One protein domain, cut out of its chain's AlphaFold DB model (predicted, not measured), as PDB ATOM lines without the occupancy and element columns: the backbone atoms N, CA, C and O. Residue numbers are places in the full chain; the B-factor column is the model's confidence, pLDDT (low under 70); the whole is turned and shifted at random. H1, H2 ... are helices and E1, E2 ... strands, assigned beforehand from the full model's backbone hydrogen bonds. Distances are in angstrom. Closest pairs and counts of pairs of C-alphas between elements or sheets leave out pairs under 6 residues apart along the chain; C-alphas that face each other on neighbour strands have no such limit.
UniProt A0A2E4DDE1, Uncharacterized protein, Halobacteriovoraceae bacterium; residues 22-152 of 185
ATOM      1  N   ILE A  22     -39.999 -26.816  21.418       92.06
ATOM      2  CA  ILE A  22     -39.591 -25.841  20.394       92.06
ATOM      3  C   ILE A  22     -39.681 -26.454  18.991       92.06
ATOM      4  O   ILE A  22     -40.068 -25.786  18.033       92.06
ATOM      5  N   LYS A  23     -39.267 -27.719  18.851       92.94
ATOM      6  CA  LYS A  23     -39.134 -28.388  17.553       92.94
ATOM      7  C   LYS A  23     -39.585 -29.841  17.620       92.94
ATOM      8  O   LYS A  23     -39.248 -30.540  18.572       92.94
ATOM      9  N   ASP A  24     -40.285 -30.275  16.576       93.38
ATOM     10  CA  ASP A  24     -40.813 -31.630  16.403       93.38
ATOM     11  C   ASP A  24     -40.792 -32.033  14.917       93.38
ATOM     12  O   ASP A  24     -41.816 -32.057  14.228       93.38
ATOM     13  N   ASP A  25     -39.599 -32.319  14.396       94.12
ATOM     14  CA  ASP A  25     -39.440 -32.760  13.009       94.12
ATOM     15  C   ASP A  25     -39.562 -34.280  12.930       94.12
ATOM     16  O   ASP A  25     -38.852 -35.016  13.617       94.12
ATOM     17  N   ASN A  26     -40.434 -34.757  12.042       91.44
ATOM     18  CA  ASN A  26     -40.689 -36.179  11.845       91.44
ATOM     19  C   ASN A  26     -40.522 -36.546  10.372       91.44
ATOM     20  O   ASN A  26     -41.189 -35.988   9.500       91.44
ATOM     21  N   TYR A  27     -39.691 -37.547  10.105       93.44
ATOM     22  CA  TYR A  27     -39.530 -38.135   8.779       93.44
ATOM     23  C   TYR A  27     -40.500 -39.310   8.653       93.44
ATOM     24  O   TYR A  27     -40.126 -40.469   8.846       93.44
ATOM     25  N   ILE A  28     -41.773 -38.979   8.421       92.62
ATOM     26  CA  ILE A  28     -42.889 -39.931   8.425       92.62
ATOM     27  C   ILE A  28     -42.761 -40.892   7.239       92.62
ATOM     28  O   ILE A  28     -42.692 -40.461   6.092       92.62
ATOM     29  N   ILE A  29     -42.778 -42.194   7.527       93.38
ATOM     30  CA  ILE A  29     -42.821 -43.268   6.523       93.38
ATOM     31  C   ILE A  29     -44.273 -43.674   6.270       93.38
ATOM     32  O   ILE A  29     -44.693 -43.856   5.132       93.38
ATOM     33  N   GLN A  30     -45.049 -43.822   7.346       95.88
ATOM     34  CA  GLN A  30     -46.420 -44.305   7.276       95.88
ATOM     35  C   GLN A  30     -47.282 -43.631   8.335       95.88
ATOM     36  O   GLN A  30     -46.850 -43.377   9.460       95.88
ATOM     37  N   LYS A  31     -48.539 -43.380   7.978       96.81
ATOM     38  CA  LYS A  31     -49.570 -42.886   8.882       96.81
ATOM     39  C   LYS A  31     -50.817 -43.741   8.691       96.81
ATOM     40  O   LYS A  31     -51.466 -43.628   7.656       96.81
ATOM     41  N   LYS A  32     -51.137 -44.597   9.663       98.25
ATOM     42  CA  LYS A  32     -52.393 -45.363   9.669       98.25
ATOM     43  C   LYS A  32     -53.444 -44.611  10.471       98.25
ATOM     44  O   LYS A  32     -53.117 -44.078  11.533       98.25
ATOM     45  N   SER A  33     -54.671 -44.540   9.963       98.31
ATOM     46  CA  SER A  33     -55.792 -43.910  10.658       98.31
ATOM     47  C   SER A  33     -56.788 -44.944  11.166       98.31
ATOM     48  O   SER A  33     -56.985 -45.999  10.566       98.31
ATOM     49  N   TYR A  34     -57.384 -44.634  12.309       98.56
ATOM     50  CA  TYR A  34     -58.392 -45.439  12.980       98.56
ATOM     51  C   TYR A  34     -59.473 -44.509  13.518       98.56
ATOM     52  O   TYR A  34     -59.178 -43.391  13.939       98.56
ATOM     53  N   SER A  35     -60.722 -44.961  13.553       98.25
ATOM     54  CA  SER A  35     -61.795 -44.172  14.155       98.25
ATOM     55  C   SER A  35     -61.616 -44.054  15.671       98.25
ATOM     56  O   SER A  35     -61.055 -44.938  16.327       98.25
ATOM     57  N   TYR A  36     -62.162 -42.983  16.248       98.25
ATOM     58  CA  TYR A  36     -62.305 -42.853  17.701       98.25
ATOM     59  C   TYR A  36     -62.993 -44.076  18.326       98.25
ATOM     60  O   TYR A  36     -62.543 -44.568  19.360       98.25
ATOM     61  N   GLN A  37     -64.025 -44.614  17.661       98.12
ATOM     62  CA  GLN A  37     -64.755 -45.798  18.115       98.12
ATOM     63  C   GLN A  37     -63.839 -47.006  18.306       98.12
ATOM     64  O   GLN A  37     -63.876 -47.641  19.357       98.12
ATOM     65  N   ALA A  38     -62.997 -47.306  17.312       98.12
ATOM     66  CA  ALA A  38     -62.090 -48.447  17.369       98.12
ATOM     67  C   ALA A  38     -61.094 -48.312  18.533       98.12
ATOM     68  O   ALA A  38     -60.858 -49.273  19.267       98.12
ATOM     69  N   ALA A  39     -60.555 -47.105  18.736       98.12
ATOM     70  CA  ALA A  39     -59.640 -46.826  19.835       98.12
ATOM     71  C   ALA A  39     -60.329 -46.951  21.204       98.12
ATOM     72  O   ALA A  39     -59.842 -47.679  22.069       98.12
ATOM     73  N   CYS A  40     -61.482 -46.306  21.407       98.19
ATOM     74  CA  CYS A  40     -62.204 -46.383  22.679       98.19
ATOM     75  C   CYS A  40     -62.700 -47.797  22.989       98.19
ATOM     76  O   CYS A  40     -62.598 -48.230  24.137       98.19
ATOM     77  N   GLN A  41     -63.165 -48.548  21.987       97.94
ATOM     78  CA  GLN A  41     -63.587 -49.933  22.177       97.94
ATOM     79  C   GLN A  41     -62.431 -50.823  22.628       97.94
ATOM     80  O   GLN A  41     -62.599 -51.628  23.543       97.94
ATOM     81  N   PHE A  42     -61.242 -50.640  22.052       98.12
ATOM     82  CA  PHE A  42     -60.040 -51.334  22.501       98.12
ATOM     83  C   PHE A  42     -59.650 -50.951  23.939       98.12
ATOM     84  O   PHE A  42     -59.372 -51.824  24.759       98.12
ATOM     85  N   LEU A  43     -59.647 -49.653  24.260       97.75
ATOM     86  CA  LEU A  43     -59.142 -49.132  25.538       97.75
ATOM     87  C   LEU A  43     -60.088 -49.393  26.718       97.75
ATOM     88  O   LEU A  43     -59.631 -49.610  27.838       97.75
ATOM     89  N   THR A  44     -61.399 -49.362  26.483       96.94
ATOM     90  CA  THR A  44     -62.422 -49.533  27.531       96.94
ATOM     91  C   THR A  44     -63.022 -50.935  27.557       96.94
ATOM     92  O   THR A  44     -63.695 -51.289  28.524       96.94
ATOM     93  N   LYS A  45     -62.789 -51.738  26.507       95.94
ATOM     94  CA  LYS A  45     -63.451 -53.031  26.262       95.94
ATOM     95  C   LYS A  45     -64.980 -52.921  26.177       95.94
ATOM     96  O   LYS A  45     -65.686 -53.894  26.429       95.94
ATOM     97  N   ARG A  46     -65.504 -51.737  25.850       93.56
ATOM     98  CA  ARG A  46     -66.940 -51.438  25.757       93.56
ATOM     99  C   ARG A  46     -67.232 -50.675  24.475       93.56
ATOM    100  O   ARG A  46     -66.372 -49.983  23.945       93.56
ATOM    101  N   HIS A  47     -68.460 -50.767  23.984       93.19
ATOM    102  CA  HIS A  47     -68.912 -49.862  22.935       93.19
ATOM    103  C   HIS A  47     -69.214 -48.494  23.567       93.19
ATOM    104  O   HIS A  47     -70.115 -48.394  24.394       93.19
ATOM    105  N   SER A  48     -68.442 -47.461  23.223       90.88
ATOM    106  CA  SER A  48     -68.631 -46.097  23.738       90.88
ATOM    107  C   SER A  48     -69.448 -45.286  22.729       90.88
ATOM    108  O   SER A  48     -68.897 -44.938  21.692       90.88
ATOM    109  N   PRO A  49     -70.737 -44.992  22.973       89.31
ATOM    110  CA  PRO A  49     -71.548 -44.206  22.037       89.31
ATOM    111  C   PRO A  49     -71.191 -42.712  22.054       89.31
ATOM    112  O   PRO A  49     -71.440 -42.006  21.084       89.31
ATOM    113  N   LEU A  50     -70.608 -42.232  23.156       94.56
ATOM    114  CA  LEU A  50     -70.182 -40.849  23.340       94.56
ATOM    115  C   LEU A  50     -68.658 -40.813  23.433       94.56
ATOM    116  O   LEU A  50     -68.083 -41.342  24.391       94.56
ATOM    117  N   ILE A  51     -68.012 -40.238  22.418       98.12
ATOM    118  CA  ILE A  51     -66.556 -40.110  22.363       98.12
ATOM    119  C   ILE A  51     -66.173 -38.698  21.949       98.12
ATOM    120  O   ILE A  51     -66.484 -38.258  20.841       98.12
ATOM    121  N   ASP A  52     -65.395 -38.049  22.808       97.62
ATOM    122  CA  ASP A  52     -64.926 -36.689  22.598       97.62
ATOM    123  C   ASP A  52     -63.403 -36.610  22.521       97.62
ATOM    124  O   ASP A  52     -62.656 -37.436  23.056       97.62
ATOM    125  N   TYR A  53     -62.933 -35.574  21.831       98.31
ATOM    126  CA  TYR A  53     -61.527 -35.202  21.856       98.31
ATOM    127  C   TYR A  53     -61.184 -34.658  23.247       98.31
ATOM    128  O   TYR A  53     -61.860 -33.756  23.733       98.31
ATOM    129  N   ALA A  54     -60.138 -35.196  23.880       97.81
ATOM    130  CA  ALA A  54     -59.641 -34.680  25.155       97.81
ATOM    131  C   ALA A  54     -58.311 -33.937  24.975       97.81
ATOM    132  O   ALA A  54     -58.128 -32.843  25.501       97.81
ATOM    133  N   SER A  55     -57.375 -34.518  24.221       97.12
ATOM    134  CA  SER A  55     -56.106 -33.878  23.871       97.12
ATOM    135  C   SER A  55     -55.493 -34.533  22.632       97.12
ATOM    136  O   SER A  55     -55.998 -35.537  22.135       97.12
ATOM    137  N   ALA A  56     -54.352 -34.018  22.168       95.50
ATOM    138  CA  ALA A  56     -53.626 -34.582  21.032       95.50
ATOM    139  C   ALA A  56     -53.156 -36.034  21.257       95.50
ATOM    140  O   ALA A  56     -52.761 -36.695  20.301       95.50
ATOM    141  N   THR A  57     -53.194 -36.545  22.491       96.50
ATOM    142  CA  THR A  57     -52.773 -37.908  22.858       96.50
ATOM    143  C   THR A  57     -53.846 -38.683  23.623       96.50
ATOM    144  O   THR A  57     -53.603 -39.815  24.044       96.50
ATOM    145  N   SER A  58     -55.047 -38.123  23.796       98.06
ATOM    146  CA  SER A  58     -56.099 -38.767  24.580       98.06
ATOM    147  C   SER A  58     -57.506 -38.536  24.040       98.06
ATOM    148  O   SER A  58     -57.832 -37.488  23.478       98.06
ATOM    149  N   LEU A  59     -58.364 -39.523  24.276       98.44
ATOM    150  CA  LEU A  59     -59.798 -39.464  24.008       98.44
ATOM    151  C   LEU A  59     -60.575 -39.513  25.316       98.44
ATOM    152  O   LEU A  59     -60.160 -40.192  26.250       98.44
ATOM    153  N   ASN A  60     -61.708 -38.824  25.371       98.31
ATOM    154  CA  ASN A  60     -62.709 -39.038  26.404       98.31
ATOM    155  C   ASN A  60     -63.703 -40.087  25.891       98.31
ATOM    156  O   ASN A  60     -64.531 -39.800  25.031       98.31
ATOM    157  N   CYS A  61     -63.585 -41.312  26.395       97.75
ATOM    158  CA  CYS A  61     -64.443 -42.433  26.045       97.75
ATOM    159  C   CYS A  61     -65.559 -42.549  27.096       97.75
ATOM    160  O   CYS A  61     -65.404 -43.277  28.076       97.75
ATOM    161  N   MET A  62     -66.680 -41.846  26.899       95.19
ATOM    162  CA  MET A  62     -67.859 -41.893  27.781       95.19
ATOM    163  C   MET A  62     -67.581 -41.460  29.238       95.19
ATOM    164  O   MET A  62     -67.996 -42.115  30.191       95.19
ATOM    165  N   GLY A  63     -66.856 -40.358  29.417       95.12
ATOM    166  CA  GLY A  63     -66.490 -39.803  30.726       95.12
ATOM    167  C   GLY A  63     -65.117 -40.250  31.236       95.12
ATOM    168  O   GLY A  63     -64.602 -39.662  32.183       95.12
ATOM    169  N   GLU A  64     -64.489 -41.244  30.599       96.44
ATOM    170  CA  GLU A  64     -63.149 -41.714  30.956       96.44
ATOM    171  C   GLU A  64     -62.095 -41.208  29.961       96.44
ATOM    172  O   GLU A  64     -62.086 -41.601  28.792       96.44
ATOM    173  N   VAL A  65     -61.149 -40.384  30.422       98.12
ATOM    174  CA  VAL A  65     -60.013 -39.947  29.594       98.12
ATOM    175  C   VAL A  65     -58.992 -41.083  29.471       98.12
ATOM    176  O   VAL A  65     -58.434 -41.541  30.469       98.12
ATOM    177  N   LYS A  66     -58.734 -41.540  28.243       98.06
ATOM    178  CA  LYS A  66     -57.789 -42.618  27.927       98.06
ATOM    179  C   LYS A  66     -56.650 -42.113  27.046       98.06
ATOM    180  O   LYS A  66     -56.891 -41.472  26.024       98.06
ATOM    181  N   ASP A  67     -55.418 -42.458  27.419       97.75
ATOM    182  CA  ASP A  67     -54.241 -42.341  26.547       97.75
ATOM    183  C   ASP A  67     -54.411 -43.294  25.352       97.75
ATOM    184  O   ASP A  67     -54.731 -44.471  25.539       97.75
ATOM    185  N   ILE A  68     -54.215 -42.798  24.127       98.00
ATOM    186  CA  ILE A  68     -54.327 -43.619  22.914       98.00
ATOM    187  C   ILE A  68     -53.039 -44.378  22.570       98.00
ATOM    188  O   ILE A  68     -53.054 -45.259  21.705       98.00
ATOM    189  N   ALA A  69     -51.912 -44.078  23.222       97.06
ATOM    190  CA  ALA A  69     -50.636 -44.722  22.927       97.06
ATOM    191  C   ALA A  69     -50.677 -46.261  23.067       97.06
ATOM    192  O   ALA A  69     -50.117 -46.931  22.196       97.06
ATOM    193  N   PRO A  70     -51.358 -46.863  24.069       97.38
ATOM    194  CA  PRO A  70     -51.510 -48.316  24.162       97.38
ATOM    195  C   PRO A  70     -52.251 -48.931  22.967       97.38
ATOM    196  O   PRO A  70     -51.871 -50.005  22.504       97.38
ATOM    197  N   PHE A  71     -53.266 -48.241  22.434       98.12
ATOM    198  CA  PHE A  71     -53.995 -48.692  21.249       98.12
ATOM    199  C   PHE A  71     -53.064 -48.776  20.035       98.12
ATOM    200  O   PHE A  71     -52.930 -49.842  19.438       98.12
ATOM    201  N   CYS A  72     -52.350 -47.696  19.708       98.12
ATOM    202  CA  CYS A  72     -51.426 -47.720  18.573       98.12
ATOM    203  C   CYS A  72     -50.234 -48.656  18.786       98.12
ATOM    204  O   CYS A  72     -49.816 -49.310  17.837       98.12
ATOM    205  N   ALA A  73     -49.706 -48.771  20.008       96.12
ATOM    206  CA  ALA A  73     -48.638 -49.724  20.311       96.12
ATOM    207  C   ALA A  73     -49.074 -51.175  20.047       96.12
ATOM    208  O   ALA A  73     -48.271 -51.977  19.572       96.12
ATOM    209  N   TYR A  74     -50.346 -51.503  20.305       97.81
ATOM    210  CA  TYR A  74     -50.918 -52.801  19.961       97.81
ATOM    211  C   TYR A  74     -51.075 -52.982  18.444       97.81
ATOM    212  O   TYR A  74     -50.639 -54.004  17.908       97.81
ATOM    213  N   GLN A  75     -51.648 -51.993  17.746       97.88
ATOM    214  CA  GLN A  75     -51.836 -52.046  16.287       97.88
ATOM    215  C   GLN A  75     -50.502 -52.144  15.528       97.88
ATOM    216  O   GLN A  75     -50.392 -52.856  14.534       97.88
ATOM    217  N   GLU A  76     -49.469 -51.465  16.023       96.62
ATOM    218  CA  GLU A  76     -48.139 -51.382  15.413       96.62
ATOM    219  C   GLU A  76     -47.113 -52.297  16.106       96.62
ATOM    220  O   GLU A  76     -45.904 -52.059  16.041       96.62
ATOM    221  N   ARG A  77     -47.554 -53.364  16.787       95.44
ATOM    222  CA  ARG A  77     -46.648 -54.244  17.553       95.44
ATOM    223  C   ARG A  77     -45.528 -54.857  16.705       95.44
ATOM    224  O   ARG A  77     -44.406 -54.946  17.187       95.44
ATOM    225  N   MET A  78     -45.813 -55.160  15.436       94.94
ATOM    226  CA  MET A  78     -44.862 -55.737  14.469       94.94
ATOM    227  C   MET A  78     -44.072 -54.693  13.665       94.94
ATOM    228  O   MET A  78     -43.277 -55.058  12.810       94.94
ATOM    229  N   ASN A  79     -44.326 -53.401  13.876       93.44
ATOM    230  CA  ASN A  79     -43.702 -52.327  13.114       93.44
ATOM    231  C   ASN A  79     -42.616 -51.652  13.956       93.44
ATOM    232  O   ASN A  79     -42.928 -51.005  14.956       93.44
ATOM    233  N   ASP A  80     -41.354 -51.796  13.564       92.50
ATOM    234  CA  ASP A  80     -40.203 -51.254  14.300       92.50
ATOM    235  C   ASP A  80     -40.018 -49.742  14.122       92.50
ATOM    236  O   ASP A  80     -39.297 -49.104  14.887       92.50
ATOM    237  N   HIS A  81     -40.724 -49.139  13.165       94.44
ATOM    238  CA  HIS A  81     -40.685 -47.704  12.873       94.44
ATOM    239  C   HIS A  81     -41.766 -46.909  13.602       94.44
ATOM    240  O   HIS A  81     -41.908 -45.707  13.365       94.44
ATOM    241  N   TYR A  82     -42.563 -47.547  14.464       95.38
ATOM    242  CA  TYR A  82     -43.608 -46.852  15.209       95.38
ATOM    243  C   TYR A  82     -43.018 -45.775  16.131       95.38
ATOM    244  O   TYR A  82     -42.253 -46.059  17.057       95.38
ATOM    245  N   ALA A  83     -43.411 -44.525  15.890       96.00
ATOM    246  CA  ALA A  83     -42.910 -43.372  16.625       96.00
ATOM    247  C   ALA A  83     -43.898 -42.924  17.704       96.00
ATOM    248  O   ALA A  83     -43.538 -42.845  18.878       96.00
ATOM    249  N   ARG A  84     -45.145 -42.629  17.321       96.69
ATOM    250  CA  ARG A  84     -46.129 -42.039  18.236       96.69
ATOM    251  C   ARG A  84     -47.556 -42.182  17.749       96.69
ATOM    252  O   ARG A  84     -47.816 -42.501  16.589       96.69
ATOM    253  N   ALA A  85     -48.482 -41.889  18.645       97.62
ATOM    254  CA  ALA A  85     -49.893 -41.796  18.337       97.62
ATOM    255  C   ALA A  85     -50.398 -40.365  18.520       97.62
ATOM    256  O   ALA A  85     -49.943 -39.656  19.414       97.62
ATOM    257  N   VAL A  86     -51.317 -39.949  17.650       97.50
ATOM    258  CA  VAL A  86     -51.877 -38.595  17.640       97.50
ATOM    259  C   VAL A  86     -53.376 -38.665  17.416       97.50
ATOM    260  O   VAL A  86     -53.845 -39.376  16.534       97.50
ATOM    261  N   VAL A  87     -54.127 -37.891  18.182       98.25
ATOM    262  CA  VAL A  87     -55.568 -37.717  18.034       98.25
ATOM    263  C   VAL A  87     -55.842 -36.470  17.197       98.25
ATOM    264  O   VAL A  87     -55.269 -35.407  17.434       98.25
ATOM    265  N   SER A  88     -56.731 -36.591  16.217       97.81
ATOM    266  CA  SER A  88     -57.159 -35.492  15.356       97.81
ATOM    267  C   SER A  88     -58.598 -35.108  15.646       97.81
ATOM    268  O   SER A  88     -59.528 -35.782  15.208       97.81
ATOM    269  N   GLU A  89     -58.782 -33.974  16.323       97.19
ATOM    270  CA  GLU A  89     -60.112 -33.421  16.592       97.19
ATOM    271  C   GLU A  89     -60.906 -33.168  15.304       97.19
ATOM    272  O   GLU A  89     -62.098 -33.465  15.240       97.19
ATOM    273  N   LYS A  90     -60.221 -32.677  14.261       97.25
ATOM    274  CA  LYS A  90     -60.830 -32.314  12.978       97.25
ATOM    275  C   LYS A  90     -61.365 -33.523  12.216       97.25
ATOM    276  O   LYS A  90     -62.462 -33.450  11.678       97.25
ATOM    277  N   SER A  91     -60.578 -34.597  12.117       97.38
ATOM    278  CA  SER A  91     -60.989 -35.793  11.364       97.38
ATOM    279  C   SER A  91     -61.687 -36.843  12.223       97.38
ATOM    280  O   SER A  91     -62.225 -37.793  11.670       97.38
ATOM    281  N   LYS A  92     -61.713 -36.668  13.553       97.50
ATOM    282  CA  LYS A  92     -62.231 -37.652  14.517       97.50
ATOM    283  C   LYS A  92     -61.557 -39.024  14.362       97.50
ATOM    284  O   LYS A  92     -62.183 -40.080  14.472       97.50
ATOM    285  N   GLU A  93     -60.247 -38.990  14.135       98.50
ATOM    286  CA  GLU A  93     -59.406 -40.173  13.956       98.50
ATOM    287  C   GLU A  93     -58.220 -40.184  14.920       98.50
ATOM    288  O   GLU A  93     -57.675 -39.145  15.305       98.50
ATOM    289  N   VAL A  94     -57.780 -41.392  15.253       98.50
ATOM    290  CA  VAL A  94     -56.487 -41.676  15.865       98.50
ATOM    291  C   VAL A  94     -55.506 -42.063  14.766       98.50
ATOM    292  O   VAL A  94     -55.777 -42.940  13.947       98.50
ATOM    293  N   PHE A  95     -54.343 -41.428  14.763       98.44
ATOM    294  CA  PHE A  95     -53.257 -41.701  13.841       98.44
ATOM    295  C   PHE A  95     -52.117 -42.422  14.548       98.44
ATOM    296  O   PHE A  95     -51.525 -41.879  15.480       98.44
ATOM    297  N   CYS A  96     -51.755 -43.603  14.053       98.25
ATOM    298  CA  CYS A  96     -50.524 -44.285  14.432       98.25
ATOM    299  C   CYS A  96     -49.437 -43.903  13.420       98.25
ATOM    300  O   CYS A  96     -49.531 -44.220  12.229       98.25
ATOM    301  N   ILE A  97     -48.442 -43.144  13.879       97.62
ATOM    302  CA  ILE A  97     -47.408 -42.542  13.035       97.62
ATOM    303  C   ILE A  97     -46.135 -43.371  13.139       97.62
ATOM    304  O   ILE A  97     -45.578 -43.549  14.224       97.62
ATOM    305  N   SER A  98     -45.654 -43.816  11.984       96.44
ATOM    306  CA  SER A  98     -44.353 -44.457  11.826       96.44
ATOM    307  C   SER A  98     -43.388 -43.502  11.149       96.44
ATOM    308  O   SER A  98     -43.725 -42.895  10.130       96.44
ATOM    309  N   SER A  99     -42.191 -43.370  11.701       95.69
ATOM    310  CA  SER A  99     -41.178 -42.439  11.211       95.69
ATOM    311  C   SER A  99     -39.821 -43.114  11.175       95.69
ATOM    312  O   SER A  99     -39.515 -43.943  12.022       95.69
ATOM    313  N   ARG A 100     -38.988 -42.729  10.208       94.81
ATOM    314  CA  ARG A 100     -37.589 -43.165  10.168       94.81
ATOM    315  C   ARG A 100     -36.779 -42.463  11.249       94.81
ATOM    316  O   ARG A 100     -35.983 -43.080  11.939       94.81
ATOM    317  N   ARG A 101     -37.020 -41.160  11.383       95.81
ATOM    318  CA  ARG A 101     -36.271 -40.250  12.242       95.81
ATOM    319  C   ARG A 101     -37.210 -39.250  12.903       95.81
ATOM    320  O   ARG A 101     -38.157 -38.783  12.266       95.81
ATOM    321  N   VAL A 102     -36.907 -38.906  14.150       97.06
ATOM    322  CA  VAL A 102     -37.590 -37.870  14.933       97.06
ATOM    323  C   VAL A 102     -36.536 -36.959  15.552       97.06
ATOM    324  O   VAL A 102     -35.599 -37.442  16.186       97.06
ATOM    325  N   ILE A 103     -36.665 -35.649  15.351       97.38
ATOM    326  CA  ILE A 103     -35.766 -34.640  15.922       97.38
ATOM    327  C   ILE A 103     -36.593 -33.707  16.795       97.38
ATOM    328  O   ILE A 103     -37.461 -32.985  16.298       97.38
ATOM    329  N   LEU A 104     -36.285 -33.700  18.087       96.69
ATOM    330  CA  LEU A 104     -36.975 -32.896  19.083       96.69
ATOM    331  C   LEU A 104     -36.045 -31.818  19.627       96.69
ATOM    332  O   LEU A 104     -34.865 -32.078  19.865       96.69
ATOM    333  N   LYS A 105     -36.590 -30.625  19.858       96.00
ATOM    334  CA  LYS A 105     -35.953 -29.613  20.707       96.00
ATOM    335  C   LYS A 105     -36.924 -29.151  21.772       96.00
ATOM    336  O   LYS A 105     -38.062 -28.819  21.445       96.00
ATOM    337  N   TYR A 106     -36.460 -29.097  23.007       94.75
ATOM    338  CA  TYR A 106     -37.246 -28.744  24.176       94.75
ATOM    339  C   TYR A 106     -36.562 -27.606  24.943       94.75
ATOM    340  O   TYR A 106     -35.370 -27.690  25.231       94.75
ATOM    341  N   ALA A 107     -37.312 -26.544  25.226       94.50
ATOM    342  CA  ALA A 107     -36.916 -25.415  26.056       94.50
ATOM    343  C   ALA A 107     -37.046 -25.804  27.529       94.50
ATOM    344  O   ALA A 107     -38.142 -26.129  27.988       94.50
ATOM    345  N   CYS A 108     -35.939 -25.748  28.256       90.94
ATOM    346  CA  CYS A 108     -35.899 -25.994  29.687       90.94
ATOM    347  C   CYS A 108     -36.442 -24.794  30.455       90.94
ATOM    348  O   CYS A 108     -36.094 -23.651  30.158       90.94
ATOM    349  N   ASP A 109     -37.245 -25.063  31.478       85.12
ATOM    350  CA  ASP A 109     -37.777 -24.038  32.373       85.12
ATOM    351  C   ASP A 109     -36.969 -23.994  33.679       85.12
ATOM    352  O   ASP A 109     -37.388 -24.478  34.731       85.12
ATOM    353  N   GLY A 110     -35.738 -23.484  33.587       75.88
ATOM    354  CA  GLY A 110     -34.831 -23.385  34.728       75.88
ATOM    355  C   GLY A 110     -34.266 -24.729  35.215       75.88
ATOM    356  O   GLY A 110     -34.259 -25.735  34.506       75.88
ATOM    357  N   LYS A 111     -33.719 -24.727  36.439       68.31
ATOM    358  CA  LYS A 111     -32.951 -25.857  37.006       68.31
ATOM    359  C   LYS A 111     -33.813 -27.003  37.553       68.31
ATOM    360  O   LYS A 111     -33.271 -28.067  37.823       68.31
ATOM    361  N   GLU A 112     -35.112 -26.785  37.732       79.25
ATOM    362  CA  GLU A 112     -36.046 -27.780  38.289       79.25
ATOM    363  C   GLU A 112     -36.799 -28.564  37.202       79.25
ATOM    364  O   GLU A 112     -37.588 -29.464  37.500       79.25
ATOM    365  N   ASP A 113     -36.566 -28.245  35.926       85.81
ATOM    366  CA  ASP A 113     -37.184 -28.973  34.831       85.81
ATOM    367  C   ASP A 113     -36.589 -30.385  34.718       85.81
ATOM    368  O   ASP A 113     -35.450 -30.574  34.287       85.81
ATOM    369  N   ARG A 114     -37.393 -31.394  35.075       86.06
ATOM    370  CA  ARG A 114     -37.007 -32.816  35.059       86.06
ATOM    371  C   ARG A 114     -36.539 -33.307  33.690       86.06
ATOM    372  O   ARG A 114     -35.784 -34.274  33.611       86.06
ATOM    373  N   PHE A 115     -36.972 -32.664  32.601       86.94
ATOM    374  CA  PHE A 115     -36.490 -32.995  31.260       86.94
ATOM    375  C   PHE A 115     -35.063 -32.492  31.017       86.94
ATOM    376  O   PHE A 115     -34.390 -32.976  30.116       86.94
ATOM    377  N   CYS A 116     -34.574 -31.551  31.818       89.25
ATOM    378  CA  CYS A 116     -33.301 -30.875  31.604       89.25
ATOM    379  C   CYS A 116     -32.268 -31.113  32.707       89.25
ATOM    380  O   CYS A 116     -31.206 -30.499  32.687       89.25
ATOM    381  N   GLU A 117     -32.529 -32.049  33.623       88.75
ATOM    382  CA  GLU A 117     -31.529 -32.530  34.587       88.75
ATOM    383  C   GLU A 117     -30.310 -33.157  33.889       88.75
ATOM    384  O   GLU A 117     -29.172 -33.006  34.325       88.75
ATOM    385  N   SER A 118     -30.552 -33.896  32.807       92.31
ATOM    386  CA  SER A 118     -29.534 -34.521  31.964       92.31
ATOM    387  C   SER A 118     -30.081 -34.663  30.551       92.31
ATOM    388  O   SER A 118     -31.253 -35.004  30.367       92.31
ATOM    389  N   SER A 119     -29.222 -34.446  29.554       94.00
ATOM    390  CA  SER A 119     -29.603 -34.573  28.149       94.00
ATOM    391  C   SER A 119     -30.118 -35.975  27.812       94.00
ATOM    392  O   SER A 119     -31.112 -36.125  27.109       94.00
ATOM    393  N   GLU A 120     -29.498 -37.014  28.364       94.69
ATOM    394  CA  GLU A 120     -29.905 -38.395  28.118       94.69
ATOM    395  C   GLU A 120     -31.263 -38.711  28.759       94.69
ATOM    396  O   GLU A 120     -32.176 -39.187  28.079       94.69
ATOM    397  N   LYS A 121     -31.432 -38.384  30.050       93.88
ATOM    398  CA  LYS A 121     -32.684 -38.624  30.789       93.88
ATOM    399  C   LYS A 121     -33.861 -37.893  30.147       93.88
ATOM    400  O   LYS A 121     -34.913 -38.490  29.925       93.88
ATOM    401  N   GLY A 122     -33.664 -36.624  29.796       94.06
ATOM    402  CA  GLY A 122     -34.656 -35.816  29.097       94.06
ATOM    403  C   GLY A 122     -35.103 -36.439  27.786       94.06
ATOM    404  O   GLY A 122     -36.298 -36.614  27.539       94.06
ATOM    405  N   CYS A 123     -34.137 -36.837  26.956       96.38
ATOM    406  CA  CYS A 123     -34.435 -37.501  25.698       96.38
ATOM    407  C   CYS A 123     -35.125 -38.849  25.901       96.38
ATOM    408  O   CYS A 123     -36.021 -39.184  25.129       96.38
ATOM    409  N   PHE A 124     -34.784 -39.602  26.945       95.25
ATOM    410  CA  PHE A 124     -35.482 -40.840  27.272       95.25
ATOM    411  C   PHE A 124     -36.957 -40.590  27.628       95.25
ATOM    412  O   PHE A 124     -37.837 -41.275  27.110       95.25
ATOM    413  N   PHE A 125     -37.261 -39.555  28.418       93.25
ATOM    414  CA  PHE A 125     -38.652 -39.190  28.707       93.25
ATOM    415  C   PHE A 125     -39.422 -38.771  27.451       93.25
ATOM    416  O   PHE A 125     -40.560 -39.199  27.245       93.25
ATOM    417  N   LEU A 126     -38.799 -37.975  26.577       93.88
ATOM    418  CA  LEU A 126     -39.414 -37.572  25.312       93.88
ATOM    419  C   LEU A 126     -39.623 -38.763  24.367       93.88
ATOM    420  O   LEU A 126     -40.641 -38.828  23.670       93.88
ATOM    421  N   LYS A 127     -38.702 -39.730  24.366       94.69
ATOM    422  CA  LYS A 127     -38.779 -40.940  23.544       94.69
ATOM    423  C   LYS A 127     -40.064 -41.717  23.796       94.69
ATOM    424  O   LYS A 127     -40.752 -42.063  22.837       94.69
ATOM    425  N   GLU A 128     -40.422 -41.933  25.059       91.56
ATOM    426  CA  GLU A 128     -41.601 -42.723  25.441       91.56
ATOM    427  C   GLU A 128     -42.921 -42.170  24.882       91.56
ATOM    428  O   GLU A 128     -43.892 -42.915  24.709       91.56
ATOM    429  N   LYS A 129     -42.961 -40.870  24.567       90.12
ATOM    430  CA  LYS A 129     -44.144 -40.185  24.033       90.12
ATOM    431  C   LYS A 129     -44.066 -39.908  22.534       90.12
ATOM    432  O   LYS A 129     -45.090 -39.969  21.854       90.12
ATOM    433  N   LEU A 130     -42.881 -39.584  22.020       94.19
ATOM    434  CA  LEU A 130     -42.729 -38.991  20.688       94.19
ATOM    435  C   LEU A 130     -41.895 -39.842  19.718       94.19
ATOM    436  O   LEU A 130     -41.966 -39.606  18.514       94.19
ATOM    437  N   ALA A 131     -41.142 -40.834  20.206       95.44
ATOM    438  CA  ALA A 131     -40.228 -41.641  19.393       95.44
ATOM    439  C   ALA A 131     -40.102 -43.097  19.899       95.44
ATOM    440  O   ALA A 131     -39.009 -43.656  19.953       95.44
ATOM    441  N   LYS A 132     -41.225 -43.724  20.271       93.75
ATOM    442  CA  LYS A 132     -41.294 -44.907  21.146       93.75
ATOM    443  C   LYS A 132     -40.368 -46.069  20.764       93.75
ATOM    444  O   LYS A 132     -39.623 -46.549  21.615       93.75
ATOM    445  N   LYS A 133     -40.393 -46.529  19.508       93.88
ATOM    446  CA  LYS A 133     -39.530 -47.640  19.054       93.88
ATOM    447  C   LYS A 133     -38.207 -47.196  18.428       93.88
ATOM    448  O   LYS A 133     -37.354 -48.035  18.139       93.88
ATOM    449  N   LEU A 134     -37.994 -45.894  18.263       94.19
ATOM    450  CA  LEU A 134     -36.750 -45.369  17.717       94.19
ATOM    451  C   LEU A 134     -35.651 -45.356  18.784       94.19
ATOM    452  O   LEU A 134     -35.899 -45.346  19.991       94.19
ATOM    453  N   SER A 135     -34.402 -45.396  18.341       95.00
ATOM    454  CA  SER A 135     -33.242 -45.352  19.229       95.00
ATOM    455  C   SER A 135     -32.653 -43.963  19.271       95.00
ATOM    456  O   SER A 135     -32.570 -43.289  18.249       95.00
ATOM    457  N   LEU A 136     -32.264 -43.543  20.473       95.94
ATOM    458  CA  LEU A 136     -31.562 -42.288  20.670       95.94
ATOM    459  C   LEU A 136     -30.180 -42.416  20.025       95.94
ATOM    460  O   LEU A 136     -29.422 -43.313  20.380       95.94
ATOM    461  N   LYS A 137     -29.891 -41.556  19.051       95.75
ATOM    462  CA  LYS A 137     -28.603 -41.512  18.344       95.75
ATOM    463  C   LYS A 137     -27.756 -40.323  18.764       95.75
ATOM    464  O   LYS A 137     -26.537 -40.407  18.756       95.75
ATOM    465  N   HIS A 138     -28.396 -39.216  19.126       96.31
ATOM    466  CA  HIS A 138     -27.702 -38.048  19.643       96.31
ATOM    467  C   HIS A 138     -28.583 -37.301  20.640       96.31
ATOM    468  O   HIS A 138     -29.797 -37.183  20.445       96.31
ATOM    469  N   HIS A 139     -27.956 -36.777  21.686       97.00
ATOM    470  CA  HIS A 139     -28.579 -35.908  22.670       97.00
ATOM    471  C   HIS A 139     -27.610 -34.800  23.070       97.00
ATOM    472  O   HIS A 139     -26.403 -35.011  23.162       97.00
ATOM    473  N   SER A 140     -28.144 -33.613  23.326       96.56
ATOM    474  CA  SER A 140     -27.367 -32.491  23.846       96.56
ATOM    475  C   SER A 140     -28.242 -31.566  24.678       96.56
ATOM    476  O   SER A 140     -29.457 -31.507  24.496       96.56
ATOM    477  N   LEU A 141     -27.616 -30.869  25.621       95.06
ATOM    478  CA  LEU A 141     -28.240 -29.830  26.428       95.06
ATOM    479  C   LEU A 141     -27.338 -28.600  26.349       95.06
ATOM    480  O   LEU A 141     -26.257 -28.587  26.932       95.06
ATOM    481  N   LEU A 142     -27.759 -27.610  25.566       93.75
ATOM    482  CA  LEU A 142     -27.013 -26.377  25.303       93.75
ATOM    483  C   LEU A 142     -27.958 -25.199  25.494       93.75
ATOM    484  O   LEU A 142     -29.083 -25.258  25.009       93.75
ATOM    485  N   ASP A 143     -27.523 -24.160  26.204       90.94
ATOM    486  CA  ASP A 143     -28.297 -22.928  26.416       90.94
ATOM    487  C   ASP A 143     -29.753 -23.184  26.843       90.94
ATOM    488  O   ASP A 143     -30.695 -22.661  26.250       90.94
ATOM    489  N   GLN A 144     -29.952 -24.052  27.846       90.62
ATOM    490  CA  GLN A 144     -31.287 -24.449  28.325       90.62
ATOM    491  C   GLN A 144     -32.185 -25.045  27.224       90.62
ATOM    492  O   GLN A 144     -33.409 -24.966  27.282       90.62
ATOM    493  N   THR A 145     -31.582 -25.658  26.208       94.19
ATOM    494  CA  THR A 145     -32.281 -26.362  25.139       94.19
ATOM    495  C   THR A 145     -31.810 -27.803  25.074       94.19
ATOM    496  O   THR A 145     -30.667 -28.096  24.716       94.19
ATOM    497  N   LEU A 146     -32.722 -28.718  25.377       95.50
ATOM    498  CA  LEU A 146     -32.536 -30.143  25.173       95.50
ATOM    499  C   LEU A 146     -32.801 -30.477  23.701       95.50
ATOM    500  O   LEU A 146     -33.889 -30.218  23.192       95.50
ATOM    501  N   SER A 147     -31.831 -31.075  23.013       97.25
ATOM    502  CA  SER A 147     -31.986 -31.564  21.640       97.25
ATOM    503  C   SER A 147     -31.855 -33.082  21.602       97.25
ATOM    504  O   SER A 147     -30.874 -33.625  22.099       97.25
ATOM    505  N   CYS A 148     -32.817 -33.760  20.976       97.88
ATOM    506  CA  CYS A 148     -32.881 -35.219  20.904       97.88
ATOM    507  C   CYS A 148     -33.064 -35.689  19.466       97.88
ATOM    508  O   CYS A 148     -33.960 -35.223  18.762       97.88
ATOM    509  N   TYR A 149     -32.241 -36.646  19.049       97.38
ATOM    510  CA  TYR A 149     -32.254 -37.208  17.704       97.38
ATOM    511  C   TYR A 149     -32.478 -38.707  17.803       97.38
ATOM    512  O   TYR A 149     -31.631 -39.442  18.317       97.38
ATOM    513  N   PHE A 150     -33.616 -39.155  17.289       96.88
ATOM    514  CA  PHE A 150     -33.994 -40.557  17.262       96.88
ATOM    515  C   PHE A 150     -34.007 -41.064  15.832       96.88
ATOM    516  O   PHE A 150     -34.548 -40.401  14.947       96.88
ATOM    517  N   ASP A 151     -33.451 -42.247  15.613       95.06
ATOM    518  CA  ASP A 151     -33.447 -42.920  14.314       95.06
ATOM    519  C   ASP A 151     -33.763 -44.408  14.498       95.06
ATOM    520  O   ASP A 151     -33.792 -44.928  15.622       95.06
ATOM    521  N   GLN A 152     -34.007 -45.108  13.397       89.69
ATOM    522  CA  GLN A 152     -34.129 -46.556  13.423       89.69
ATOM    523  C   GLN A 152     -32.839 -47.174  13.991       89.69
ATOM    524  O   GLN A 152     -31.731 -46.669  13.785       89.69
TER     525      GLN A 152
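What this domain is: This is residues 22 to 152 of the 185 residues of an uncharacterized protein of Halobacteriovoraceae bacterium (UniProt A0A2E4DDE1). A twisted sheet of five strands is folded into a V, with two long strands, E1 and E6, running side by side through both arms and bending by 94 degrees at residue 29 and by 103 degrees at residue 100. In one arm the sheet, there with E7 and E8, curls round H3; the other arm holds E5, H2, H1 and a small sheet, E2 E3 E4, a meander in which each strand is the antiparallel neighbour of the one before. The printed part has 131 residues with three named helices and eight named strands, in the order E1 H1 E2 E3 E4 H2 E5 E6 H3 E7 E8; the class is mixed, helices and strands. The large sheet is branched, with antiparallel neighbour pairs; the whole is compact, with a radius of gyration of the C-alphas of 15.9 A, and elongated, spanning 48 by 31 by 23 A.

How they stand to each other: E6, residues 93 to 107, has E1, residues 22 to 35, on one side, and E5, residues 82 to 88, and E8, residues 145 to 151, on the other side. E1 and E6 are antiparallel at 171 degrees, with N 25 and O 103 2.9 A apart. The pairing is staggered: E6 pairs with E5, its hairpin partner, over residues 93 to 98 (N 86 and O 95, 2.9 A) and with E8 over residues 101 to 107 (N 104 and O 148, 2.9 A). E7, residues 135 to 142, forms a hairpin with E8, with N 140 and O 147 3.0 A apart. The sheet curls round H3, residues 119 to 130; the closest C-alphas of H3 and E8 are those of Cys 123 and Cys 148, 5.5 A apart. H2, residues 69 to 75, is on the same face as H3, at a height of 8.3 A over the sheet. H1, residues 36 to 44, touches H2 about perpendicular, at 78 degrees, with the C-alphas of Ala 39 and Phe 71 closest at 6.1 A. H1 only grazes the branched sheet, with residues 36 to 39, but is on the sheet of E2, residues 51 to 55, E3, residues 58 to 61, and E4, residues 64 to 67, at a height of 8.9 A. In that sheet N 52 and O 60 are 3.0 A apart across the hairpin of E2 and E3, and N 66 and O 59 2.8 A across that of E3 and E4. Every O i to N i+4 pair is within hydrogen-bond range in H1 and H2, and 7 of 8 in H3.

Where its parts are: E1 begins at C-alpha 22, (-39.591, -25.841, 20.394), and E1 and E6 each measure 29.5 A. E7 measures 20.9 A, E8 19.8 A, E5 17.7 A and H3 15.7 A. E8 ends at C-alpha 151, (-33.447, -42.920, 14.314).

The domain as a whole: The C-alphas farthest apart, of His 47 and Asp 143, are 48.9 A apart. The printed part has no cut; the link from E6 to H3, 11 residues, is long. The mean pLDDT of the printed part is 94.9, and residue 111 is under 70.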